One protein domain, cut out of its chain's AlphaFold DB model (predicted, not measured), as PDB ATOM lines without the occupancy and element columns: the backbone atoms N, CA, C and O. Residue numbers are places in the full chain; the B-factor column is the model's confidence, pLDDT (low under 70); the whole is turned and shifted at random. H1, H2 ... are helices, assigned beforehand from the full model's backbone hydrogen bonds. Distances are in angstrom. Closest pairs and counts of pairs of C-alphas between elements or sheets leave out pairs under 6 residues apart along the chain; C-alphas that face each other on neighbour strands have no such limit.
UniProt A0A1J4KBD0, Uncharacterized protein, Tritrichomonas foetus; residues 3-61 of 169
ATOM      1  N   ASP A   3       1.424  54.618 -95.684       69.25
ATOM      2  CA  ASP A   3       1.246  53.329 -96.366       69.25
ATOM      3  C   ASP A   3       2.397  52.353 -96.085       69.25
ATOM      4  O   ASP A   3       2.180  51.151 -95.940       69.25
ATOM      5  N   SER A   4       3.619  52.867 -95.907       78.75
ATOM      6  CA  SER A   4       4.805  52.046 -95.618       78.75
ATOM      7  C   SER A   4       4.680  51.299 -94.280       78.75
ATOM      8  O   SER A   4       4.959  50.101 -94.197       78.75
ATOM      9  N   THR A   5       4.162  51.963 -93.243       85.75
ATOM     10  CA  THR A   5       3.967  51.357 -91.919       85.75
ATOM     11  C   THR A   5       2.862  50.298 -91.928       85.75
ATOM     12  O   THR A   5       2.989  49.271 -91.261       85.75
ATOM     13  N   GLN A   6       1.789  50.505 -92.698       79.44
ATOM     14  CA  GLN A   6       0.712  49.519 -92.830       79.44
ATOM     15  C   GLN A   6       1.176  48.263 -93.573       79.44
ATOM     16  O   GLN A   6       0.895  47.149 -93.126       79.44
ATOM     17  N   HIS A   7       1.947  48.431 -94.651       79.69
ATOM     18  CA  HIS A   7       2.535  47.313 -95.386       79.69
ATOM     19  C   HIS A   7       3.453  46.459 -94.507       79.69
ATOM     20  O   HIS A   7       3.334  45.235 -94.516       79.69
ATOM     21  N   SER A   8       4.318  47.092 -93.710       87.56
ATOM     22  CA  SER A   8       5.224  46.384 -92.801       87.56
ATOM     23  C   SER A   8       4.466  45.571 -91.742       87.56
ATOM     24  O   SER A   8       4.761  44.393 -91.539       87.56
ATOM     25  N   ARG A   9       3.418  46.148 -91.134       89.62
ATOM     26  CA  ARG A   9       2.568  45.432 -90.165       89.62
ATOM     27  C   ARG A   9       1.857  44.238 -90.796       89.62
ATOM     28  O   ARG A   9       1.846  43.156 -90.220       89.62
ATOM     29  N   MET A  10       1.302  44.417 -91.994       86.81
ATOM     30  CA  MET A  10       0.595  43.347 -92.697       86.81
ATOM     31  C   MET A  10       1.537  42.206 -93.096       86.81
ATOM     32  O   MET A  10       1.187  41.041 -92.920       86.81
ATOM     33  N   ALA A  11       2.747  42.529 -93.563       87.31
ATOM     34  CA  ALA A  11       3.777  41.534 -93.854       87.31
ATOM     35  C   ALA A  11       4.169  40.735 -92.600       87.31
ATOM     36  O   ALA A  11       4.235  39.509 -92.659       87.31
ATOM     37  N   SER A  12       4.335  41.410 -91.455       93.25
ATOM     38  CA  SER A  12       4.613  40.750 -90.173       93.25
ATOM     39  C   SER A  12       3.491  39.792 -89.763       93.25
ATOM     40  O   SER A  12       3.762  38.651 -89.406       93.25
ATOM     41  N   CYS A  13       2.223  40.205 -89.872       91.69
ATOM     42  CA  CYS A  13       1.092  39.331 -89.545       91.69
ATOM     43  C   CYS A  13       1.022  38.093 -90.450       91.69
ATOM     44  O   CYS A  13       0.713  37.001 -89.975       91.69
ATOM     45  N   ILE A  14       1.300  38.243 -91.750       88.25
ATOM     46  CA  ILE A  14       1.326  37.113 -92.690       88.25
ATOM     47  C   ILE A  14       2.452  36.144 -92.317       88.25
ATOM     48  O   ILE A  14       2.225  34.935 -92.280       88.25
ATOM     49  N   GLN A  15       3.636  36.666 -91.991       90.88
ATOM     50  CA  GLN A  15       4.776  35.852 -91.581       90.88
ATOM     51  C   GLN A  15       4.469  35.041 -90.312       90.88
ATOM     52  O   GLN A  15       4.720  33.837 -90.288       90.88
ATOM     53  N   ASP A  16       3.836  35.656 -89.310       93.00
ATOM     54  CA  ASP A  16       3.415  34.977 -88.078       93.00
ATOM     55  C   ASP A  16       2.420  33.838 -88.346       93.00
ATOM     56  O   ASP A  16       2.482  32.779 -87.714       93.00
ATOM     57  N   ILE A  17       1.486  34.035 -89.285       86.88
ATOM     58  CA  ILE A  17       0.523  33.002 -89.688       86.88
ATOM     59  C   ILE A  17       1.255  31.834 -90.353       86.88
ATOM     60  O   ILE A  17       1.011  30.680 -89.999       86.88
ATOM     61  N   VAL A  18       2.176  32.121 -91.277       88.50
ATOM     62  CA  VAL A  18       2.976  31.093 -91.957       88.50
ATOM     63  C   VAL A  18       3.788  30.296 -90.941       88.50
ATOM     64  O   VAL A  18       3.757  29.067 -90.962       88.50
ATOM     65  N   GLU A  19       4.456  30.969 -90.007       92.25
ATOM     66  CA  GLU A  19       5.277  30.338 -88.973       92.25
ATOM     67  C   GLU A  19       4.460  29.429 -88.043       92.25
ATOM     68  O   GLU A  19       4.862  28.297 -87.767       92.25
ATOM     69  N   LYS A  20       3.266  29.870 -87.630       89.25
ATOM     70  CA  LYS A  20       2.336  29.050 -86.833       89.25
ATOM     71  C   LYS A  20       1.796  27.851 -87.614       89.25
ATOM     72  O   LYS A  20       1.533  26.805 -87.015       89.25
ATOM     73  N   CYS A  21       1.655  27.971 -88.933       89.00
ATOM     74  CA  CYS A  21       1.198  26.882 -89.790       89.00
ATOM     75  C   CYS A  21       2.319  25.918 -90.222       89.00
ATOM     76  O   CYS A  21       1.999  24.783 -90.558       89.00
ATOM     77  N   LYS A  22       3.612  26.282 -90.134       89.44
ATOM     78  CA  LYS A  22       4.758  25.425 -90.539       89.44
ATOM     79  C   LYS A  22       4.726  24.006 -89.961       89.44
ATOM     80  O   LYS A  22       5.190  23.073 -90.604       89.44
ATOM     81  N   LYS A  23       4.181  23.832 -88.753       91.62
ATOM     82  CA  LYS A  23       4.109  22.527 -88.069       91.62
ATOM     83  C   LYS A  23       2.992  21.612 -88.590       91.62
ATOM     84  O   LYS A  23       2.942  20.453 -88.197       91.62
ATOM     85  N   ASN A  24       2.070  22.119 -89.411       94.88
ATOM     86  CA  ASN A  24       0.942  21.350 -89.927       94.88
ATOM     87  C   ASN A  24       0.652  21.735 -91.395       94.88
ATOM     88  O   ASN A  24       0.048  22.784 -91.636       94.88
ATOM     89  N   PRO A  25       1.037  20.891 -92.369       90.88
ATOM     90  CA  PRO A  25       0.910  21.211 -93.792       90.88
ATOM     91  C   PRO A  25      -0.541  21.471 -94.218       90.88
ATOM     92  O   PRO A  25      -0.797  22.418 -94.956       90.88
ATOM     93  N   SER A  26      -1.517  20.750 -93.658       92.31
ATOM     94  CA  SER A  26      -2.937  20.976 -93.956       92.31
ATOM     95  C   SER A  26      -3.410  22.375 -93.534       92.31
ATOM     96  O   SER A  26      -4.239  22.987 -94.204       92.31
ATOM     97  N   LYS A  27      -2.856  22.945 -92.453       89.62
ATOM     98  CA  LYS A  27      -3.158  24.334 -92.054       89.62
ATOM     99  C   LYS A  27      -2.548  25.365 -93.008       89.62
ATOM    100  O   LYS A  27      -3.119  26.444 -93.161       89.62
ATOM    101  N   ILE A  28      -1.419  25.051 -93.649       89.06
ATOM    102  CA  ILE A  28      -0.805  25.911 -94.674       89.06
ATOM    103  C   ILE A  28      -1.680  25.942 -95.926       89.06
ATOM    104  O   ILE A  28      -1.917  27.015 -96.479       89.06
ATOM    105  N   GLU A  29      -2.204  24.793 -96.351       88.94
ATOM    106  CA  GLU A  29      -3.107  24.702 -97.502       88.94
ATOM    107  C   GLU A  29      -4.387  25.516 -97.277       88.94
ATOM    108  O   GLU A  29      -4.753  26.340 -98.117       88.94
ATOM    109  N   ILE A  30      -5.011  25.378 -96.099       90.00
ATOM    110  CA  ILE A  30      -6.199  26.162 -95.721       90.00
ATOM    111  C   ILE A  30      -5.882  27.663 -95.696       90.00
ATOM    112  O   ILE A  30      -6.637  28.468 -96.246       90.00
ATOM    113  N   ALA A  31      -4.756  28.061 -95.094       86.50
ATOM    114  CA  ALA A  31      -4.334  29.460 -95.074       86.50
ATOM    115  C   ALA A  31      -4.128  30.005 -96.498       86.50
ATOM    116  O   ALA A  31      -4.584  31.103 -96.814       86.50
ATOM    117  N   THR A  32      -3.509  29.214 -97.377       87.75
ATOM    118  CA  THR A  32      -3.268  29.571 -98.781       87.75
ATOM    119  C   THR A  32      -4.579  29.772 -99.540       87.75
ATOM    120  O   THR A  32      -4.751  30.801-100.198       87.75
ATOM    121  N   ALA A  33      -5.533  28.846 -99.407       91.75
ATOM    122  CA  ALA A  33      -6.852  28.956-100.030       91.75
ATOM    123  C   ALA A  33      -7.602  30.215 -99.557       91.75
ATOM    124  O   ALA A  33      -8.147  30.966-100.372       91.75
ATOM    125  N   ASN A  34      -7.556  30.507 -98.253       88.44
ATOM    126  CA  ASN A  34      -8.182  31.697 -97.679       88.44
ATOM    127  C   ASN A  34      -7.551  32.999 -98.204       88.44
ATOM    128  O   ASN A  34      -8.273  33.924 -98.582       88.44
ATOM    129  N   PHE A  35      -6.219  33.072 -98.298       89.38
ATOM    130  CA  PHE A  35      -5.538  34.239 -98.867       89.38
ATOM    131  C   PHE A  35      -5.854  34.433-100.355       89.38
ATOM    132  O   PHE A  35      -6.062  35.564-100.798       89.38
ATOM    133  N   GLN A  36      -5.951  33.353-101.133       89.88
ATOM    134  CA  GLN A  36      -6.358  33.427-102.539       89.88
ATOM    135  C   GLN A  36      -7.799  33.932-102.694       89.88
ATOM    136  O   GLN A  36      -8.065  34.783-103.551       89.88
ATOM    137  N   ALA A  37      -8.723  33.464-101.849       88.69
ATOM    138  CA  ALA A  37     -10.104  33.941-101.829       88.69
ATOM    139  C   ALA A  37     -10.179  35.441-101.492       88.69
ATOM    140  O   ALA A  37     -10.848  36.201-102.199       88.69
ATOM    141  N   LEU A  38      -9.420  35.889-100.487       85.62
ATOM    142  CA  LEU A  38      -9.323  37.300-100.116       85.62
ATOM    143  C   LEU A  38      -8.751  38.155-101.258       85.62
ATOM    144  O   LEU A  38      -9.334  39.179-101.610       85.62
ATOM    145  N   LEU A  39      -7.664  37.716-101.904       86.19
ATOM    146  CA  LEU A  39      -7.087  38.406-103.064       86.19
ATOM    147  C   LEU A  39      -8.097  38.545-104.210       86.19
ATOM    148  O   LEU A  39      -8.171  39.597-104.850       86.19
ATOM    149  N   LYS A  40      -8.893  37.503-104.473       86.81
ATOM    150  CA  LYS A  40      -9.956  37.542-105.487       86.81
ATOM    151  C   LYS A  40     -11.039  38.559-105.117       86.81
ATOM    152  O   LYS A  40     -11.425  39.354-105.975       86.81
ATOM    153  N   ALA A  41     -11.475  38.580-103.857       80.94
ATOM    154  CA  ALA A  41     -12.452  39.545-103.355       80.94
ATOM    155  C   ALA A  41     -11.933  40.991-103.457       80.94
ATOM    156  O   ALA A  41     -12.622  41.858-103.994       80.94
ATOM    157  N   MET A  42     -10.683  41.245-103.054       81.25
ATOM    158  CA  MET A  42     -10.044  42.565-103.153       81.25
ATOM    159  C   MET A  42      -9.881  43.031-104.606       81.25
ATOM    160  O   MET A  42     -10.143  44.193-104.919       81.25
ATOM    161  N   LYS A  43      -9.510  42.131-105.531       80.50
ATOM    162  CA  LYS A  43      -9.492  42.432-106.974       80.50
ATOM    163  C   LYS A  43     -10.886  42.799-107.480       80.50
ATOM    164  O   LYS A  43     -11.010  43.763-108.235       80.50
ATOM    165  N   GLY A  44     -11.924  42.084-107.043       75.81
ATOM    166  CA  GLY A  44     -13.320  42.436-107.316       75.81
ATOM    167  C   GLY A  44     -13.665  43.839-106.817       75.81
ATOM    168  O   GLY A  44     -14.140  44.666-107.592       75.81
ATOM    169  N   TYR A  45     -13.308  44.155-105.572       76.69
ATOM    170  CA  TYR A  45     -13.533  45.474-104.985       76.69
ATOM    171  C   TYR A  45     -12.798  46.591-105.738       76.69
ATOM    172  O   TYR A  45     -13.375  47.642-105.987       76.69
ATOM    173  N   SER A  46     -11.559  46.366-106.190       71.81
ATOM    174  CA  SER A  46     -10.815  47.347-106.996       71.81
ATOM    175  C   SER A  46     -11.493  47.655-108.338       71.81
ATOM    176  O   SER A  46     -11.498  48.804-108.784       71.81
ATOM    177  N   LYS A  47     -12.124  46.647-108.961       69.38
ATOM    178  CA  LYS A  47     -12.925  46.820-110.180       69.38
ATOM    179  C   LYS A  47     -14.208  47.593-109.879       69.38
ATOM    180  O   LYS A  47     -14.512  48.545-110.592       69.38
ATOM    181  N   CYS A  48     -14.904  47.248-108.795       66.44
ATOM    182  CA  CYS A  48     -16.104  47.962-108.356       66.44
ATOM    183  C   CYS A  48     -15.811  49.412-107.965       66.44
ATOM    184  O   CYS A  48     -16.577  50.291-108.328       66.44
ATOM    185  N   ARG A  49     -14.683  49.694-107.304       69.62
ATOM    186  CA  ARG A  49     -14.263  51.058-106.959       69.62
ATOM    187  C   ARG A  49     -14.046  51.902-108.209       69.62
ATOM    188  O   ARG A  49     -14.515  53.027-108.242       69.62
ATOM    189  N   LYS A  50     -13.397  51.364-109.248       68.44
ATOM    190  CA  LYS A  50     -13.234  52.073-110.531       68.44
ATOM    191  C   LYS A  50     -14.577  52.346-111.209       68.44
ATOM    192  O   LYS A  50     -14.790  53.454-111.686       68.44
ATOM    193  N   LEU A  51     -15.486  51.368-111.210       67.88
ATOM    194  CA  LEU A  51     -16.846  51.555-111.728       67.88
ATOM    195  C   LEU A  51     -17.605  52.620-110.929       67.88
ATOM    196  O   LEU A  51     -18.194  53.515-111.521       67.88
ATOM    197  N   TYR A  52     -17.527  52.573-109.601       68.62
ATOM    198  CA  TYR A  52     -18.172  53.532-108.712       68.62
ATOM    199  C   TYR A  52     -17.600  54.940-108.898       68.62
ATOM    200  O   TYR A  52     -18.359  55.850-109.186       68.62
ATOM    201  N   SER A  53     -16.277  55.120-108.862       72.88
ATOM    202  CA  SER A  53     -15.630  56.411-109.144       72.88
ATOM    203  C   SER A  53     -16.006  56.954-110.526       72.88
ATOM    204  O   SER A  53     -16.317  58.134-110.651       72.88
ATOM    205  N   SER A  54     -16.115  56.090-111.542       70.00
ATOM    206  CA  SER A  54     -16.578  56.506-112.869       70.00
ATOM    207  C   SER A  54     -18.038  56.974-112.897       70.00
ATOM    208  O   SER A  54     -18.400  57.731-113.790       70.00
ATOM    209  N   LEU A  55     -18.892  56.578-111.944       67.62
ATOM    210  CA  LEU A  55     -20.260  57.107-111.862       67.62
ATOM    211  C   LEU A  55     -20.268  58.587-111.457       67.62
ATOM    212  O   LEU A  55     -21.097  59.324-111.979       67.62
ATOM    213  N   PHE A  56     -19.319  59.022-110.620       68.12
ATOM    214  CA  PHE A  56     -19.247  60.394-110.092       68.12
ATOM    215  C   PHE A  56     -18.299  61.311-110.880       68.12
ATOM    216  O   PHE A  56     -18.480  62.519-110.900       68.12
ATOM    217  N   GLU A  57     -17.324  60.766-111.612       62.75
ATOM    218  CA  GLU A  57     -16.439  61.552-112.496       62.75
ATOM    219  C   GLU A  57     -17.124  62.017-113.806       62.75
ATOM    220  O   GLU A  57     -16.475  62.554-114.709       62.75
ATOM    221  N   ASN A  58     -18.435  61.796-113.954       51.91
ATOM    222  CA  ASN A  58     -19.201  62.141-115.156       51.91
ATOM    223  C   ASN A  58     -20.076  63.401-115.029       51.91
ATOM    224  O   ASN A  58     -20.740  63.740-116.007       51.91
ATOM    225  N   ASP A  59     -19.989  64.151-113.928       53.38
ATOM    226  CA  ASP A  59     -20.661  65.454-113.748       53.38
ATOM    227  C   ASP A  59     -19.948  66.614-114.480       53.38
ATOM    228  O   ASP A  59     -19.968  67.768-114.058       53.38
ATOM    229  N   ALA A  60     -19.309  66.321-115.616       59.59
ATOM    230  CA  ALA A  60     -18.880  67.344-116.561       59.59
ATOM    231  C   ALA A  60     -20.036  67.605-117.550       59.59
ATOM    232  O   ALA A  60     -20.451  66.669-118.246       59.59
ATOM    233  N   PRO A  61     -20.537  68.849-117.686       60.03
ATOM    234  CA  PRO A  61     -21.771  69.162-118.423       60.03
ATOM    235  C   PRO A  61     -21.767  68.720-119.900       60.03
ATOM    236  O   PRO A  61     -22.820  68.470-120.478       60.03
TER     237      PRO A  61
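AT A GLANCE: This is residues 3 to 61 of the 169 residues of an uncharacterized protein of Tritrichomonas foetus (UniProt A0A1J4KBD0). Two straight helices form a narrow, flat V with unequal arms: the long arm is H2, the shorter arm is H1, and they meet at the corner through a tight link. Away from that corner the arms diverge, and the tail of residues 57 to 61 lengthens the long arm. The printed part has 59 residues with two named helices, in the order H1, H2, and no named strand; the class is all helix. The whole is extended, with a radius of gyration of the C-alphas of 17.5 A and spans of 61 by 25 by 6 A.

IN THESE COORDINATES: H2, the longest helix, holds residues 25 to 56 and measures 47.0 A from first to last C-alpha. It begins at C-alpha 25 at (0.910, 21.211, -93.792) and ends at C-alpha 56 at (-19.247, 60.394, -110.092). H1 holds residues 3 to 21, measures 27.3 A and begins at C-alpha 3 at (1.246, 53.329, -96.366).

HOW THE PARTS SIT: H2 and H1 touch only at the corner by their link, and only just, with 3 pairs of C-alphas within 8 A. H2 touches with residues 27 to 28 alone and H1 with residues 18 to 21 alone; the closest C-alphas, those of Ile 28 and Cys 21, are 5.4 A apart. The helices run opposite ways at a shallow tilt of 27 degrees, with their centres 17.3 A apart. Every O i to N i+4 pair is within hydrogen-bond range in H1, and 27 of 28 are in H2.

THE WHOLE: The C-alphas farthest apart, those of Lys 23 and Pro 61, are 61.4 A apart. Residues 3 to 13 of H1 stand free, as do residues 36 to 61, of which 36 to 56 belong to H2. The printed part has no cut, and the link from H1 to H2 is tight. The mean pLDDT of the printed part is 81.2; it is under 70 at residue 3, residues 47 to 52 and residues 55 to 61.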